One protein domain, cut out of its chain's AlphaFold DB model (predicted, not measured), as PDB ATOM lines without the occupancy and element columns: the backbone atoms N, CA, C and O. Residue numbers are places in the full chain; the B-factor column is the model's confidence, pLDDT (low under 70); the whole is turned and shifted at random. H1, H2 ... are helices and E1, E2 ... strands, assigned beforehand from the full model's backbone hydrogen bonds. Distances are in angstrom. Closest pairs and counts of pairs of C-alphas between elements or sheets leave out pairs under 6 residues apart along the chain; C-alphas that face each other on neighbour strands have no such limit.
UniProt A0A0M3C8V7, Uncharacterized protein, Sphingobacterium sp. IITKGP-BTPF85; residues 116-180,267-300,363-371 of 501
ATOM      1  N   GLY A 116      66.585  18.600  78.770       95.62
ATOM      2  CA  GLY A 116      65.709  19.058  79.832       95.62
ATOM      3  C   GLY A 116      66.378  19.037  81.201       95.62
ATOM      4  O   GLY A 116      66.216  19.989  81.966       95.62
ATOM      5  N   TYR A 117      67.174  18.010  81.504       96.62
ATOM      6  CA  TYR A 117      67.892  17.953  82.775       96.62
ATOM      7  C   TYR A 117      68.925  19.081  82.880       96.62
ATOM      8  O   TYR A 117      68.936  19.823  83.864       96.62
ATOM      9  N   THR A 118      69.747  19.266  81.845       96.62
ATOM     10  CA  THR A 118      70.734  20.351  81.780       96.62
ATOM     11  C   THR A 118      70.046  21.704  81.929       96.62
ATOM     12  O   THR A 118      70.453  22.500  82.774       96.62
ATOM     13  N   TYR A 119      68.957  21.944  81.192       95.62
ATOM     14  CA  TYR A 119      68.162  23.167  81.312       95.62
ATOM     15  C   TYR A 119      67.673  23.405  82.747       95.62
ATOM     16  O   TYR A 119      67.918  24.470  83.315       95.62
ATOM     17  N   ALA A 120      67.026  22.411  83.361       96.38
ATOM     18  CA  ALA A 120      66.479  22.535  84.709       96.38
ATOM     19  C   ALA A 120      67.564  22.713  85.777       96.38
ATOM     20  O   ALA A 120      67.387  23.487  86.720       96.38
ATOM     21  N   SER A 121      68.701  22.030  85.623       96.12
ATOM     22  CA  SER A 121      69.848  22.172  86.522       96.12
ATOM     23  C   SER A 121      70.446  23.580  86.448       96.12
ATOM     24  O   SER A 121      70.676  24.201  87.486       96.12
ATOM     25  N   HIS A 122      70.595  24.133  85.240       95.31
ATOM     26  CA  HIS A 122      71.066  25.500  85.032       95.31
ATOM     27  C   HIS A 122      70.067  26.535  85.552       95.31
ATOM     28  O   HIS A 122      70.481  27.515  86.165       95.31
ATOM     29  N   PHE A 123      68.762  26.317  85.356       94.75
ATOM     30  CA  PHE A 123      67.725  27.175  85.931       94.75
ATOM     31  C   PHE A 123      67.819  27.206  87.462       94.75
ATOM     32  O   PHE A 123      67.839  28.284  88.056       94.75
ATOM     33  N   SER A 124      67.916  26.031  88.093       94.94
ATOM     34  CA  SER A 124      68.065  25.901  89.546       94.94
ATOM     35  C   SER A 124      69.303  26.644  90.046       94.94
ATOM     36  O   SER A 124      69.204  27.465  90.957       94.94
ATOM     37  N   GLU A 125      70.459  26.417  89.419       95.12
ATOM     38  CA  GLU A 125      71.717  27.062  89.800       95.12
ATOM     39  C   GLU A 125      71.656  28.585  89.645       95.12
ATOM     40  O   GLU A 125      72.052  29.315  90.554       95.12
ATOM     41  N   ALA A 126      71.099  29.077  88.535       94.38
ATOM     42  CA  ALA A 126      70.938  30.505  88.290       94.38
ATOM     43  C   ALA A 126      69.996  31.161  89.312       94.38
ATOM     44  O   ALA A 126      70.315  32.224  89.849       94.38
ATOM     45  N   TYR A 127      68.858  30.527  89.619       94.56
ATOM     46  CA  TYR A 127      67.913  31.027  90.619       94.56
ATOM     47  C   TYR A 127      68.526  31.042  92.021       94.56
ATOM     48  O   TYR A 127      68.412  32.041  92.734       94.56
ATOM     49  N   ASN A 128      69.185  29.951  92.420       92.94
ATOM     50  CA  ASN A 128      69.841  29.863  93.720       92.94
ATOM     51  C   ASN A 128      70.944  30.918  93.828       92.94
ATOM     52  O   ASN A 128      70.938  31.690  94.781       92.94
ATOM     53  N   SER A 129      71.818  31.030  92.823       93.88
ATOM     54  CA  SER A 129      72.874  32.048  92.764       93.88
ATOM     55  C   SER A 129      72.321  33.470  92.891       93.88
ATOM     56  O   SER A 129      72.813  34.248  93.705       93.88
ATOM     57  N   TRP A 130      71.263  33.808  92.141       94.25
ATOM     58  CA  TRP A 130      70.606  35.120  92.217       94.25
ATOM     59  C   TRP A 130      70.073  35.431  93.622       94.25
ATOM     60  O   TRP A 130      70.155  36.567  94.087       94.25
ATOM     61  N   ASN A 131      69.562  34.415  94.319       93.62
ATOM     62  CA  ASN A 131      69.042  34.534  95.678       93.62
ATOM     63  C   ASN A 131      70.089  34.209  96.761       93.62
ATOM     64  O   ASN A 131      69.713  33.902  97.894       93.62
ATOM     65  N   ASN A 132      71.393  34.252  96.454       94.25
ATOM     66  CA  ASN A 132      72.484  33.923  97.387       94.25
ATOM     67  C   ASN A 132      72.291  32.572  98.109       94.25
ATOM     68  O   ASN A 132      72.558  32.449  99.303       94.25
ATOM     69  N   TYR A 133      71.768  31.577  97.394       92.44
ATOM     70  CA  TYR A 133      71.448  30.231  97.876       92.44
ATOM     71  C   TYR A 133      70.503  30.203  99.093       92.44
ATOM     72  O   TYR A 133      70.478  29.232  99.846       92.44
ATOM     73  N   SER A 134      69.706  31.259  99.292       93.56
ATOM     74  CA  SER A 134      68.774  31.380 100.425       93.56
ATOM     75  C   SER A 134      67.361  30.864 100.136       93.56
ATOM     76  O   SER A 134      66.553  30.726 101.054       93.56
ATOM     77  N   SER A 135      67.045  30.561  98.874       90.25
ATOM     78  CA  SER A 135      65.715  30.118  98.450       90.25
ATOM     79  C   SER A 135      65.787  29.174  97.260       90.25
ATOM     80  O   SER A 135      66.550  29.431  96.332       90.25
ATOM     81  N   ILE A 136      64.913  28.169  97.245       89.44
ATOM     82  CA  ILE A 136      64.728  27.222  96.138       89.44
ATOM     83  C   ILE A 136      63.480  27.646  95.350       89.44
ATOM     84  O   ILE A 136      62.482  28.030  95.971       89.44
ATOM     85  N   PRO A 137      63.485  27.574  94.007       92.44
ATOM     86  CA  PRO A 137      62.309  27.934  93.233       92.44
ATOM     87  C   PRO A 137      61.192  26.909  93.457       92.44
ATOM     88  O   PRO A 137      61.435  25.710  93.481       92.44
ATOM     89  N   SER A 138      59.944  27.363  93.579       92.44
ATOM     90  CA  SER A 138      58.779  26.462  93.635       92.44
ATOM     91  C   SER A 138      58.248  26.086  92.245       92.44
ATOM     92  O   SER A 138      57.354  25.252  92.108       92.44
ATOM     93  N   LYS A 139      58.745  26.762  91.207       92.75
ATOM     94  CA  LYS A 139      58.359  26.608  89.803       92.75
ATOM     95  C   LYS A 139      59.459  27.134  88.885       92.75
ATOM     96  O   LYS A 139      60.157  28.083  89.242       92.75
ATOM     97  N   MET A 140      59.575  26.535  87.707       92.56
ATOM     98  CA  MET A 140      60.256  27.129  86.564       92.56
ATOM     99  C   MET A 140      59.271  28.084  85.892       92.56
ATOM    100  O   MET A 140      58.225  27.670  85.388       92.56
ATOM    101  N   ASN A 141      59.581  29.375  86.000       89.94
ATOM    102  CA  ASN A 141      58.751  30.486  85.537       89.94
ATOM    103  C   ASN A 141      57.283  30.354  85.976       89.94
ATOM    104  O   ASN A 141      57.022  30.304  87.184       89.94
ATOM    105  N   LYS A 142      56.302  30.369  85.067       88.50
ATOM    106  CA  LYS A 142      54.883  30.266  85.448       88.50
ATOM    107  C   LYS A 142      54.345  28.852  85.332       88.50
ATOM    108  O   LYS A 142      53.476  28.494  86.128       88.50
ATOM    109  N   THR A 143      54.820  28.092  84.352       92.00
ATOM    110  CA  THR A 143      54.055  26.958  83.823       92.00
ATOM    111  C   THR A 143      54.509  25.580  84.285       92.00
ATOM    112  O   THR A 143      53.747  24.627  84.120       92.00
ATOM    113  N   GLN A 144      55.679  25.447  84.920       94.25
ATOM    114  CA  GLN A 144      56.157  24.142  85.382       94.25
ATOM    115  C   GLN A 144      56.525  24.143  86.876       94.25
ATOM    116  O   GLN A 144      57.428  24.875  87.277       94.25
ATOM    117  N   PRO A 145      55.877  23.319  87.722       94.81
ATOM    118  CA  PRO A 145      56.289  23.120  89.112       94.81
ATOM    119  C   PRO A 145      57.739  22.635  89.228       94.81
ATOM    120  O   PRO A 145      58.225  21.900  88.370       94.81
ATOM    121  N   PHE A 146      58.423  23.026  90.304       95.56
ATOM    122  CA  PHE A 146      59.814  22.647  90.544       95.56
ATOM    123  C   PHE A 146      60.039  22.260  92.007       95.56
ATOM    124  O   PHE A 146      59.502  22.881  92.923       95.56
ATOM    125  N   SER A 147      60.876  21.247  92.222       95.75
ATOM    126  CA  SER A 147      61.464  20.925  93.523       95.75
ATOM    127  C   SER A 147      62.833  20.267  93.334       95.75
ATOM    128  O   SER A 147      63.114  19.707  92.273       95.75
ATOM    129  N   LEU A 148      63.679  20.287  94.371       94.94
ATOM    130  CA  LEU A 148      64.959  19.569  94.332       94.94
ATOM    131  C   LEU A 148      64.765  18.054  94.190       94.94
ATOM    132  O   LEU A 148      65.480  17.433  93.415       94.94
ATOM    133  N   ALA A 149      63.752  17.482  94.848       96.25
ATOM    134  CA  ALA A 149      63.425  16.063  94.717       96.25
ATOM    135  C   ALA A 149      63.059  15.688  93.270       96.25
ATOM    136  O   ALA A 149      63.497  14.659  92.763       96.25
ATOM    137  N   TRP A 150      62.302  16.548  92.578       97.56
ATOM    138  CA  TRP A 150      62.012  16.364  91.155       97.56
ATOM    139  C   TRP A 150      63.281  16.450  90.295       97.56
ATOM    140  O   TRP A 150      63.462  15.629  89.402       97.56
ATOM    141  N   LEU A 151      64.187  17.395  90.576       97.50
ATOM    142  CA  LEU A 151      65.447  17.524  89.834       97.50
ATOM    143  C   LEU A 151      66.379  16.317  90.056       97.50
ATOM    144  O   LEU A 151      67.021  15.856  89.113       97.50
ATOM    145  N   GLU A 152      66.448  15.795  91.282       97.56
ATOM    146  CA  GLU A 152      67.196  14.578  91.620       97.56
ATOM    147  C   GLU A 152      66.617  13.346  90.924       97.56
ATOM    148  O   GLU A 152      67.366  12.555  90.345       97.56
ATOM    149  N   GLU A 153      65.289  13.206  90.909       97.69
ATOM    150  CA  GLU A 153      64.630  12.132  90.168       97.69
ATOM    151  C   GLU A 153      64.861  12.275  88.661       97.69
ATOM    152  O   GLU A 153      65.148  11.285  87.990       97.69
ATOM    153  N   PHE A 154      64.833  13.495  88.116       97.81
ATOM    154  CA  PHE A 154      65.162  13.719  86.711       97.81
ATOM    155  C   PHE A 154      66.600  13.286  86.408       97.81
ATOM    156  O   PHE A 154      66.830  12.545  85.452       97.81
ATOM    157  N   LYS A 155      67.563  13.647  87.266       97.81
ATOM    158  CA  LYS A 155      68.946  13.176  87.139       97.81
ATOM    159  C   LYS A 155      69.015  11.650  87.116       97.81
ATOM    160  O   LYS A 155      69.596  11.079  86.199       97.81
ATOM    161  N   ARG A 156      68.378  10.985  88.087       97.94
ATOM    162  CA  ARG A 156      68.352   9.518  88.182       97.94
ATOM    163  C   ARG A 156      67.758   8.884  86.923       97.94
ATOM    164  O   ARG A 156      68.289   7.889  86.435       97.94
ATOM    165  N   ARG A 157      66.663   9.444  86.395       97.00
ATOM    166  CA  ARG A 157      66.015   8.975  85.159       97.00
ATOM    167  C   ARG A 157      66.928   9.153  83.948       97.00
ATOM    168  O   ARG A 157      67.034   8.221  83.154       97.00
ATOM    169  N   ASN A 158      67.621  10.285  83.852       95.00
ATOM    170  CA  ASN A 158      68.573  10.565  82.781       95.00
ATOM    171  C   ASN A 158      69.785   9.618  82.821       95.00
ATOM    172  O   ASN A 158      70.092   8.975  81.821       95.00
ATOM    173  N   ASP A 159      70.406   9.450  83.994       96.12
ATOM    174  CA  ASP A 159      71.553   8.551  84.201       96.12
ATOM    175  C   ASP A 159      71.184   7.080  83.927       96.12
ATOM    176  O   ASP A 159      72.000   6.300  83.439       96.12
ATOM    177  N   ALA A 160      69.930   6.699  84.201       96.81
ATOM    178  CA  ALA A 160      69.385   5.376  83.906       96.81
ATOM    179  C   ALA A 160      68.891   5.208  82.452       96.81
ATOM    180  O   ALA A 160      68.444   4.120  82.087       96.81
ATOM    181  N   GLY A 161      68.930   6.260  81.625       94.94
ATOM    182  CA  GLY A 161      68.475   6.232  80.232       94.94
ATOM    183  C   GLY A 161      66.957   6.093  80.046       94.94
ATOM    184  O   GLY A 161      66.511   5.656  78.982       94.94
ATOM    185  N   ILE A 162      66.151   6.446  81.052       96.00
ATOM    186  CA  ILE A 162      64.684   6.343  81.010       96.00
ATOM    187  C   ILE A 162      64.116   7.393  80.045       96.00
ATOM    188  O   ILE A 162      64.305   8.589  80.235       96.00
ATOM    189  N   GLN A 163      63.385   6.936  79.023       92.19
ATOM    190  CA  GLN A 163      62.865   7.786  77.936       92.19
ATOM    191  C   GLN A 163      61.440   8.313  78.165       92.19
ATOM    192  O   GLN A 163      60.958   9.148  77.403       92.19
ATOM    193  N   GLU A 164      60.730   7.809  79.175       95.31
ATOM    194  CA  GLU A 164      59.365   8.245  79.485       95.31
ATOM    195  C   GLU A 164      59.366   9.725  79.897       95.31
ATOM    196  O   GLU A 164      59.967  10.100  80.903       95.31
ATOM    197  N   GLN A 165      58.681  10.574  79.135       95.31
ATOM    198  CA  GLN A 165      58.746  12.030  79.311       95.31
ATOM    199  C   GLN A 165      57.727  12.578  80.311       95.31
ATOM    200  O   GLN A 165      57.887  13.699  80.786       95.31
ATOM    201  N   VAL A 166      56.673  11.819  80.612       97.31
ATOM    202  CA  VAL A 166      55.581  12.251  81.488       97.31
ATOM    203  C   VAL A 166      55.239  11.118  82.438       97.31
ATOM    204  O   VAL A 166      55.074   9.981  82.011       97.31
ATOM    205  N   THR A 167      55.117  11.446  83.715       96.81
ATOM    206  CA  THR A 167      54.594  10.558  84.761       96.81
ATOM    207  C   THR A 167      53.414  11.236  85.447       96.81
ATOM    208  O   THR A 167      53.084  12.377  85.121       96.81
ATOM    209  N   VAL A 168      52.780  10.548  86.392       96.31
ATOM    210  CA  VAL A 168      51.643  11.072  87.151       96.31
ATOM    211  C   VAL A 168      51.968  11.018  88.642       96.31
ATOM    212  O   VAL A 168      52.428   9.989  89.135       96.31
ATOM    213  N   ASP A 169      51.769  12.129  89.353       94.81
ATOM    214  CA  ASP A 169      51.971  12.191  90.803       94.81
ATOM    215  C   ASP A 169      50.796  11.574  91.590       94.81
ATOM    216  O   ASP A 169      49.775  11.167  91.037       94.81
ATOM    217  N   GLY A 170      50.913  11.528  92.921       92.31
ATOM    218  CA  GLY A 170      49.859  10.996  93.795       92.31
ATOM    219  C   GLY A 170      48.533  11.773  93.774       92.31
ATOM    220  O   GLY A 170      47.538  11.270  94.289       92.31
ATOM    221  N   ASN A 171      48.501  12.970  93.181       92.88
ATOM    222  CA  ASN A 171      47.302  13.793  93.005       92.88
ATOM    223  C   ASN A 171      46.728  13.697  91.579       92.88
ATOM    224  O   ASN A 171      45.731  14.357  91.280       92.88
ATOM    225  N   GLY A 172      47.340  12.897  90.703       94.56
ATOM    226  CA  GLY A 172      46.933  12.761  89.309       94.56
ATOM    227  C   GLY A 172      47.537  13.807  88.367       94.56
ATOM    228  O   GLY A 172      47.176  13.815  87.192       94.56
ATOM    229  N   ASN A 173      48.436  14.680  88.835       96.44
ATOM    230  CA  ASN A 173      49.038  15.702  87.981       96.44
ATOM    231  C   ASN A 173      50.146  15.115  87.108       96.44
ATOM    232  O   ASN A 173      50.942  14.293  87.564       96.44
ATOM    233  N   TYR A 174      50.254  15.613  85.881       97.31
ATOM    234  CA  TYR A 174      51.376  15.338  85.002       97.31
ATOM    235  C   TYR A 174      52.675  15.922  85.567       97.31
ATOM    236  O   TYR A 174      52.750  17.094  85.941       97.31
ATOM    237  N   VAL A 175      53.721  15.100  85.579       97.50
ATOM    238  CA  VAL A 175      55.081  15.477  85.972       97.50
ATOM    239  C   VAL A 175      56.018  15.197  84.807       97.50
ATOM    240  O   VAL A 175      56.100  14.063  84.330       97.50
ATOM    241  N   TYR A 176      56.719  16.233  84.354       97.81
ATOM    242  CA  TYR A 176      57.458  16.212  83.097       97.81
ATOM    243  C   TYR A 176      58.968  16.014  83.276       97.81
ATOM    244  O   TYR A 176      59.565  16.546  84.211       97.81
ATOM    245  N   TYR A 177      59.569  15.276  82.345       97.44
ATOM    246  CA  TYR A 177      60.986  14.905  82.270       97.44
ATOM    247  C   TYR A 177      61.460  14.816  80.802       97.44
ATOM    248  O   TYR A 177      62.253  13.949  80.435       97.44
ATOM    249  N   GLY A 178      60.880  15.643  79.931       96.19
ATOM    250  CA  GLY A 178      61.126  15.653  78.489       96.19
ATOM    251  C   GLY A 178      62.412  16.371  78.067       96.19
ATOM    252  O   GLY A 178      63.148  16.903  78.894       96.19
ATOM    253  N   ASN A 179      62.646  16.388  76.751       95.94
ATOM    254  CA  ASN A 179      63.772  17.053  76.078       95.94
ATOM    255  C   ASN A 179      63.286  17.776  74.800       95.94
ATOM    256  O   ASN A 179      63.785  17.548  73.697       95.94
ATOM    257  N   GLU A 180      62.209  18.549  74.929       95.69
ATOM    258  CA  GLU A 180      61.483  19.178  73.827       95.69
ATOM    259  C   GLU A 180      62.232  20.387  73.245       95.69
ATOM    260  O   GLU A 180      62.649  21.302  73.957       95.69
ATOM    261  N   GLU A 267      51.809  35.617  77.261       65.44
ATOM    262  CA  GLU A 267      52.484  36.617  78.126       65.44
ATOM    263  C   GLU A 267      52.386  38.089  77.688       65.44
ATOM    264  O   GLU A 267      52.641  39.003  78.470       65.44
ATOM    265  N   GLY A 268      52.009  38.328  76.432       64.12
ATOM    266  CA  GLY A 268      52.264  39.589  75.755       64.12
ATOM    267  C   GLY A 268      53.714  39.624  75.274       64.12
ATOM    268  O   GLY A 268      54.658  39.551  76.048       64.12
ATOM    269  N   GLY A 269      53.911  39.712  73.962       70.31
ATOM    270  CA  GLY A 269      55.240  39.603  73.370       70.31
ATOM    271  C   GLY A 269      55.190  39.019  71.969       70.31
ATOM    272  O   GLY A 269      54.127  38.928  71.357       70.31
ATOM    273  N   ASN A 270      56.357  38.657  71.443       84.31
ATOM    274  CA  ASN A 270      56.455  37.875  70.215       84.31
ATOM    275  C   ASN A 270      56.639  36.388  70.555       84.31
ATOM    276  O   ASN A 270      57.057  36.038  71.653       84.31
ATOM    277  N   ILE A 271      56.376  35.514  69.586       89.12
ATOM    278  CA  ILE A 271      56.448  34.061  69.778       89.12
ATOM    279  C   ILE A 271      57.820  33.558  70.252       89.12
ATOM    280  O   ILE A 271      57.893  32.646  71.066       89.12
ATOM    281  N   LEU A 272      58.917  34.172  69.796       89.00
ATOM    282  CA  LEU A 272      60.264  33.764  70.207       89.00
ATOM    283  C   LEU A 272      60.522  34.072  71.683       89.00
ATOM    284  O   LEU A 272      61.206  33.296  72.345       89.00
ATOM    285  N   ARG A 273      59.963  35.179  72.183       88.81
ATOM    286  CA  ARG A 273      59.978  35.527  73.602       88.81
ATOM    287  C   ARG A 273      59.161  34.527  74.408       88.81
ATOM    288  O   ARG A 273      59.671  34.028  75.394       88.81
ATOM    289  N   ASN A 274      57.951  34.186  73.967       90.50
ATOM    290  CA  ASN A 274      57.125  33.220  74.695       90.50
ATOM    291  C   ASN A 274      57.796  31.836  74.781       90.50
ATOM    292  O   ASN A 274      57.677  31.164  75.798       90.50
ATOM    293  N   ILE A 275      58.522  31.411  73.736       92.44
ATOM    294  CA  ILE A 275      59.338  30.186  73.785       92.44
ATOM    295  C   ILE A 275      60.507  30.341  74.765       92.44
ATOM    296  O   ILE A 275      60.764  29.429  75.538       92.44
ATOM    297  N   ALA A 276      61.211  31.474  74.754       90.38
ATOM    298  CA  ALA A 276      62.335  31.695  75.665       90.38
ATOM    299  C   ALA A 276      61.906  31.750  77.143       90.38
ATOM    300  O   ALA A 276      62.635  31.258  78.000       90.38
ATOM    301  N   ASP A 277      60.738  32.336  77.423       88.69
ATOM    302  CA  ASP A 277      60.223  32.520  78.780       88.69
ATOM    303  C   ASP A 277      59.515  31.241  79.293       88.69
ATOM    304  O   ASP A 277      59.668  30.893  80.457       88.69
ATOM    305  N   GLU A 278      58.762  30.500  78.465       91.69
ATOM    306  CA  GLU A 278      57.895  29.395  78.948       91.69
ATOM    307  C   GLU A 278      57.978  28.102  78.109       91.69
ATOM    308  O   GLU A 278      57.278  27.127  78.380       91.69
ATOM    309  N   GLY A 279      58.843  28.052  77.094       92.81
ATOM    310  CA  GLY A 279      59.124  26.853  76.298       92.81
ATOM    311  C   GLY A 279      60.100  25.910  77.001       92.81
ATOM    312  O   GLY A 279      61.235  25.742  76.562       92.81
ATOM    313  N   HIS A 280      59.676  25.321  78.117       95.50
ATOM    314  CA  HIS A 280      60.517  24.454  78.943       95.50
ATOM    315  C   HIS A 280      60.858  23.131  78.229       95.50
ATOM    316  O   HIS A 280      59.942  22.328  78.053       95.50
ATOM    317  N   PRO A 281      62.134  22.805  77.913       96.00
ATOM    318  CA  PRO A 281      62.484  21.533  77.260       96.00
ATOM    319  C   PRO A 281      62.048  20.322  78.081       96.00
ATOM    320  O   PRO A 281      61.725  19.264  77.554       96.00
ATOM    321  N   THR A 282      61.977  20.499  79.394       96.12
ATOM    322  CA  THR A 282      61.497  19.510  80.351       96.12
ATOM    323  C   THR A 282      60.041  19.119  80.161       96.12
ATOM    324  O   THR A 282      59.650  18.077  80.672       96.12
ATOM    325  N   SER A 283      59.244  19.924  79.460       96.88
ATOM    326  CA  SER A 283      57.815  19.730  79.230       96.88
ATOM    327  C   SER A 283      57.559  19.433  77.751       96.88
ATOM    328  O   SER A 283      57.850  20.295  76.920       96.88
ATOM    329  N   PRO A 284      56.982  18.275  77.385       96.38
ATOM    330  CA  PRO A 284      56.609  18.006  75.998       96.38
ATOM    331  C   PRO A 284      55.487  18.936  75.527       96.38
ATOM    332  O   PRO A 284      54.775  19.540  76.336       96.38
ATOM    333  N   ILE A 285      55.293  19.026  74.208       97.06
ATOM    334  CA  ILE A 285      54.193  19.815  73.634       97.06
ATOM    335  C   ILE A 285      52.825  19.269  74.059       97.06
ATOM    336  O   ILE A 285      51.954  20.028  74.490       97.06
ATOM    337  N   PHE A 286      52.652  17.953  73.951       97.44
ATOM    338  CA  PHE A 286      51.403  17.266  74.259       97.44
ATOM    339  C   PHE A 286      51.569  16.351  75.471       97.44
ATOM    340  O   PHE A 286      52.572  15.646  75.601       97.44
ATOM    341  N   ASN A 287      50.562  16.348  76.337       97.38
ATOM    342  CA  ASN A 287      50.380  15.349  77.377       97.38
ATOM    343  C   ASN A 287      50.010  13.984  76.749       97.38
ATOM    344  O   ASN A 287      49.593  13.936  75.586       97.38
ATOM    345  N   PRO A 288      50.105  12.868  77.500       95.69
ATOM    346  CA  PRO A 288      49.738  11.540  77.000       95.69
ATOM    347  C   PRO A 288      48.291  11.421  76.489       95.69
ATOM    348  O   PRO A 288      48.022  10.606  75.610       95.69
ATOM    349  N   ASP A 289      47.375  12.245  77.002       94.50
ATOM    350  CA  ASP A 289      45.968  12.309  76.582       94.50
ATOM    351  C   ASP A 289      45.733  13.180  75.323       94.50
ATOM    352  O   ASP A 289      44.604  13.311  74.851       94.50
ATOM    353  N   GLY A 290      46.794  13.773  74.760       95.12
ATOM    354  CA  GLY A 290      46.760  14.626  73.569       95.12
ATOM    355  C   GLY A 290      46.464  16.104  73.839       95.12
ATOM    356  O   GLY A 290      46.476  16.908  72.904       95.12
ATOM    357  N   THR A 291      46.222  16.493  75.091       96.88
ATOM    358  CA  THR A 291      46.064  17.904  75.476       96.88
ATOM    359  C   THR A 291      47.411  18.629  75.464       96.88
ATOM    360  O   THR A 291      48.470  18.006  75.510       96.88
ATOM    361  N   LEU A 292      47.407  19.963  75.388       96.69
ATOM    362  CA  LEU A 292      48.643  20.740  75.520       96.69
ATOM    363  C   LEU A 292      49.132  20.721  76.974       96.69
ATOM    364  O   LEU A 292      48.333  20.893  77.900       96.69
ATOM    365  N   SER A 293      50.449  20.604  77.164       96.69
ATOM    366  CA  SER A 293      51.064  20.927  78.456       96.69
ATOM    367  C   SER A 293      50.910  22.421  78.757       96.69
ATOM    368  O   SER A 293      50.730  23.240  77.849       96.69
ATOM    369  N   TYR A 294      51.002  22.809  80.031       94.75
ATOM    370  CA  TYR A 294      50.871  24.223  80.395       94.75
ATOM    371  C   TYR A 294      51.971  25.088  79.743       94.75
ATOM    372  O   TYR A 294      51.674  26.149  79.187       94.75
ATOM    373  N   SER A 295      53.212  24.586  79.712       94.56
ATOM    374  CA  SER A 295      54.349  25.210  79.015       94.56
ATOM    375  C   SER A 295      54.063  25.406  77.523       94.56
ATOM    376  O   SER A 295      54.265  26.491  76.971       94.56
ATOM    377  N   ALA A 296      53.518  24.381  76.856       94.94
ATOM    378  CA  ALA A 296      53.185  24.445  75.438       94.94
ATOM    379  C   ALA A 296      52.046  25.406  75.141       94.94
ATOM    380  O   ALA A 296      52.161  26.205  74.215       94.94
ATOM    381  N   ALA A 297      50.982  25.383  75.940       93.62
ATOM    382  CA  ALA A 297      49.872  26.305  75.783       93.62
ATOM    383  C   ALA A 297      50.335  27.763  75.857       93.62
ATOM    384  O   ALA A 297      49.958  28.560  74.997       93.62
ATOM    385  N   TYR A 298      51.180  28.103  76.836       91.25
ATOM    386  CA  TYR A 298      51.640  29.475  77.060       91.25
ATOM    387  C   TYR A 298      52.661  29.964  76.017       91.25
ATOM    388  O   TYR A 298      52.725  31.162  75.730       91.25
ATOM    389  N   SER A 299      53.437  29.047  75.430       92.62
ATOM    390  CA  SER A 299      54.477  29.360  74.448       92.62
ATOM    391  C   SER A 299      53.992  29.250  72.997       92.62
ATOM    392  O   SER A 299      53.864  30.263  72.309       92.62
ATOM    393  N   VAL A 300      53.713  28.032  72.525       93.94
ATOM    394  CA  VAL A 300      53.439  27.700  71.111       93.94
ATOM    395  C   VAL A 300      51.987  27.302  70.829       93.94
ATOM    396  O   VAL A 300      51.608  27.136  69.667       93.94
ATOM    397  N   ILE A 363      40.319  20.043  81.667       94.50
ATOM    398  CA  ILE A 363      40.733  21.082  80.717       94.50
ATOM    399  C   ILE A 363      40.660  22.442  81.402       94.50
ATOM    400  O   ILE A 363      39.591  22.906  81.801       94.50
ATOM    401  N   LEU A 364      41.808  23.099  81.480       93.19
ATOM    402  CA  LEU A 364      41.976  24.472  81.925       93.19
ATOM    403  C   LEU A 364      42.136  25.390  80.711       93.19
ATOM    404  O   LEU A 364      42.508  24.962  79.621       93.19
ATOM    405  N   GLN A 365      41.858  26.675  80.896       90.06
ATOM    406  CA  GLN A 365      42.101  27.707  79.889       90.06
ATOM    407  C   GLN A 365      43.220  28.611  80.380       90.06
ATOM    408  O   GLN A 365      43.264  28.962  81.563       90.06
ATOM    409  N   LEU A 366      44.117  29.017  79.482       87.75
ATOM    410  CA  LEU A 366      45.076  30.061  79.812       87.75
ATOM    411  C   LEU A 366      44.337  31.311  80.292       87.75
ATOM    412  O   LEU A 366      43.457  31.833  79.604       87.75
ATOM    413  N   ALA A 367      44.740  31.811  81.458       77.88
ATOM    414  CA  ALA A 367      44.238  33.062  82.000       77.88
ATOM    415  C   ALA A 367      44.783  34.234  81.171       77.88
ATOM    416  O   ALA A 367      45.822  34.814  81.481       77.88
ATOM    417  N   THR A 368      44.088  34.558  80.084       75.81
ATOM    418  CA  THR A 368      44.380  35.714  79.232       75.81
ATOM    419  C   THR A 368      43.203  36.678  79.279       75.81
ATOM    420  O   THR A 368      42.057  36.276  79.468       75.81
ATOM    421  N   GLN A 369      43.469  37.965  79.066       72.19
ATOM    422  CA  GLN A 369      42.406  38.963  78.913       72.19
ATOM    423  C   GLN A 369      41.693  38.872  77.548       72.19
ATOM    424  O   GLN A 369      40.827  39.693  77.251       72.19
ATOM    425  N   TYR A 370      42.094  37.933  76.685       82.75
ATOM    426  CA  TYR A 370      41.703  37.909  75.285       82.75
ATOM    427  C   TYR A 370      40.679  36.811  75.007       82.75
ATOM    428  O   TYR A 370      40.947  35.621  75.129       82.75
ATOM    429  N   ASN A 371      39.500  37.254  74.595       89.00
ATOM    430  CA  ASN A 371      38.453  36.455  73.976       89.00
ATOM    431  C   ASN A 371      37.635  37.420  73.115       89.00
ATOM    432  O   ASN A 371      36.578  37.896  73.537       89.00
TER     433      ASN A 371
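What this domain is: This is residues 116 to 180, 267 to 300 and 363 to 371 of the 501 residues of an uncharacterized protein of Sphingobacterium sp. IITKGP-BTPF85 (UniProt A0A0M3C8V7). Three small hairpins sit at the corners of a triangle: the two-stranded hairpin E1 and E2, the helix pair H1 and H2, and the shorter helix pair H3 and H4, with parts of the long loops 131 to 147 and 279 to 293 running through the middle. H1 meets H2 only near its beginning, and a separate last piece, residues 363 to 371, lies at the far end of the domain from the turn after H2. The printed part has 108 residues with four named helices and two named strands, in the order H1, H2, E1, E2, H3, H4; the sheet E1 - E2 is antiparallel. The class is mostly helix, though under half of the residues, 47 of 108, are in named elements. The whole is compact, with a radius of gyration of the C-alphas of 14.3 A and spans of 42 by 35 by 26 A.

How they stand to each other: E1, residues 166 to 168, and E2, residues 174 to 176, are antiparallel neighbours at 143 degrees and form a hairpin with a tight link. N 167 and O 175 are 2.9 A apart and N 175 and O 167 are 2.8 A apart, both within hydrogen-bond range. H1, residues 116 to 130, touches H2, residues 148 to 159, with residues 117 to 121 alone; the closest C-alphas are those of Tyr 117 and Phe 154, 6.4 A apart. These two form a helical hairpin, opposite ways at a shallow tilt of 34 degrees, only just short of steep. H3, residues 271 to 278, touches H4, residues 294 to 299, in another helical hairpin, opposite ways at a shallow tilt of 31 degrees; the closest C-alphas, of Asn 274 and Ser 299, are 4.7 A apart. Among the pairs that are apart are H1 and H3, H2 and H4, and E1 and H4. In H1, H2, H3 and H4 every O i to N i+4 pair is within hydrogen-bond range.

Where its parts are: E1 measures 7.0 A from first to last C-alpha and E2 6.4 A. H1 begins at C-alpha 116 (65.709, 19.058, 79.832) and is 20.9 A long; H2 is 16.4 A. H3 is 10.4 A and H4 8.6 A, ending at C-alpha 299 (54.477, 29.360, 74.448). Residues 139 to 140 pair with residues 144 to 145, antiparallel, outside the named strands.

The domain as a whole: The C-alphas farthest apart, of Ala 160 and Asn 371, are 45.0 A apart. Residues 181 to 266 are not printed, with 20.1 A from C-alpha 180 to C-alpha 267; residues 301 to 362 are not printed either, with 17.2 A from C-alpha 300 to C-alpha 363. The links H1 to H2 and H3 to H4 are long. The mean pLDDT of the printed part is 93.0, and residues 267 to 268 are under 70.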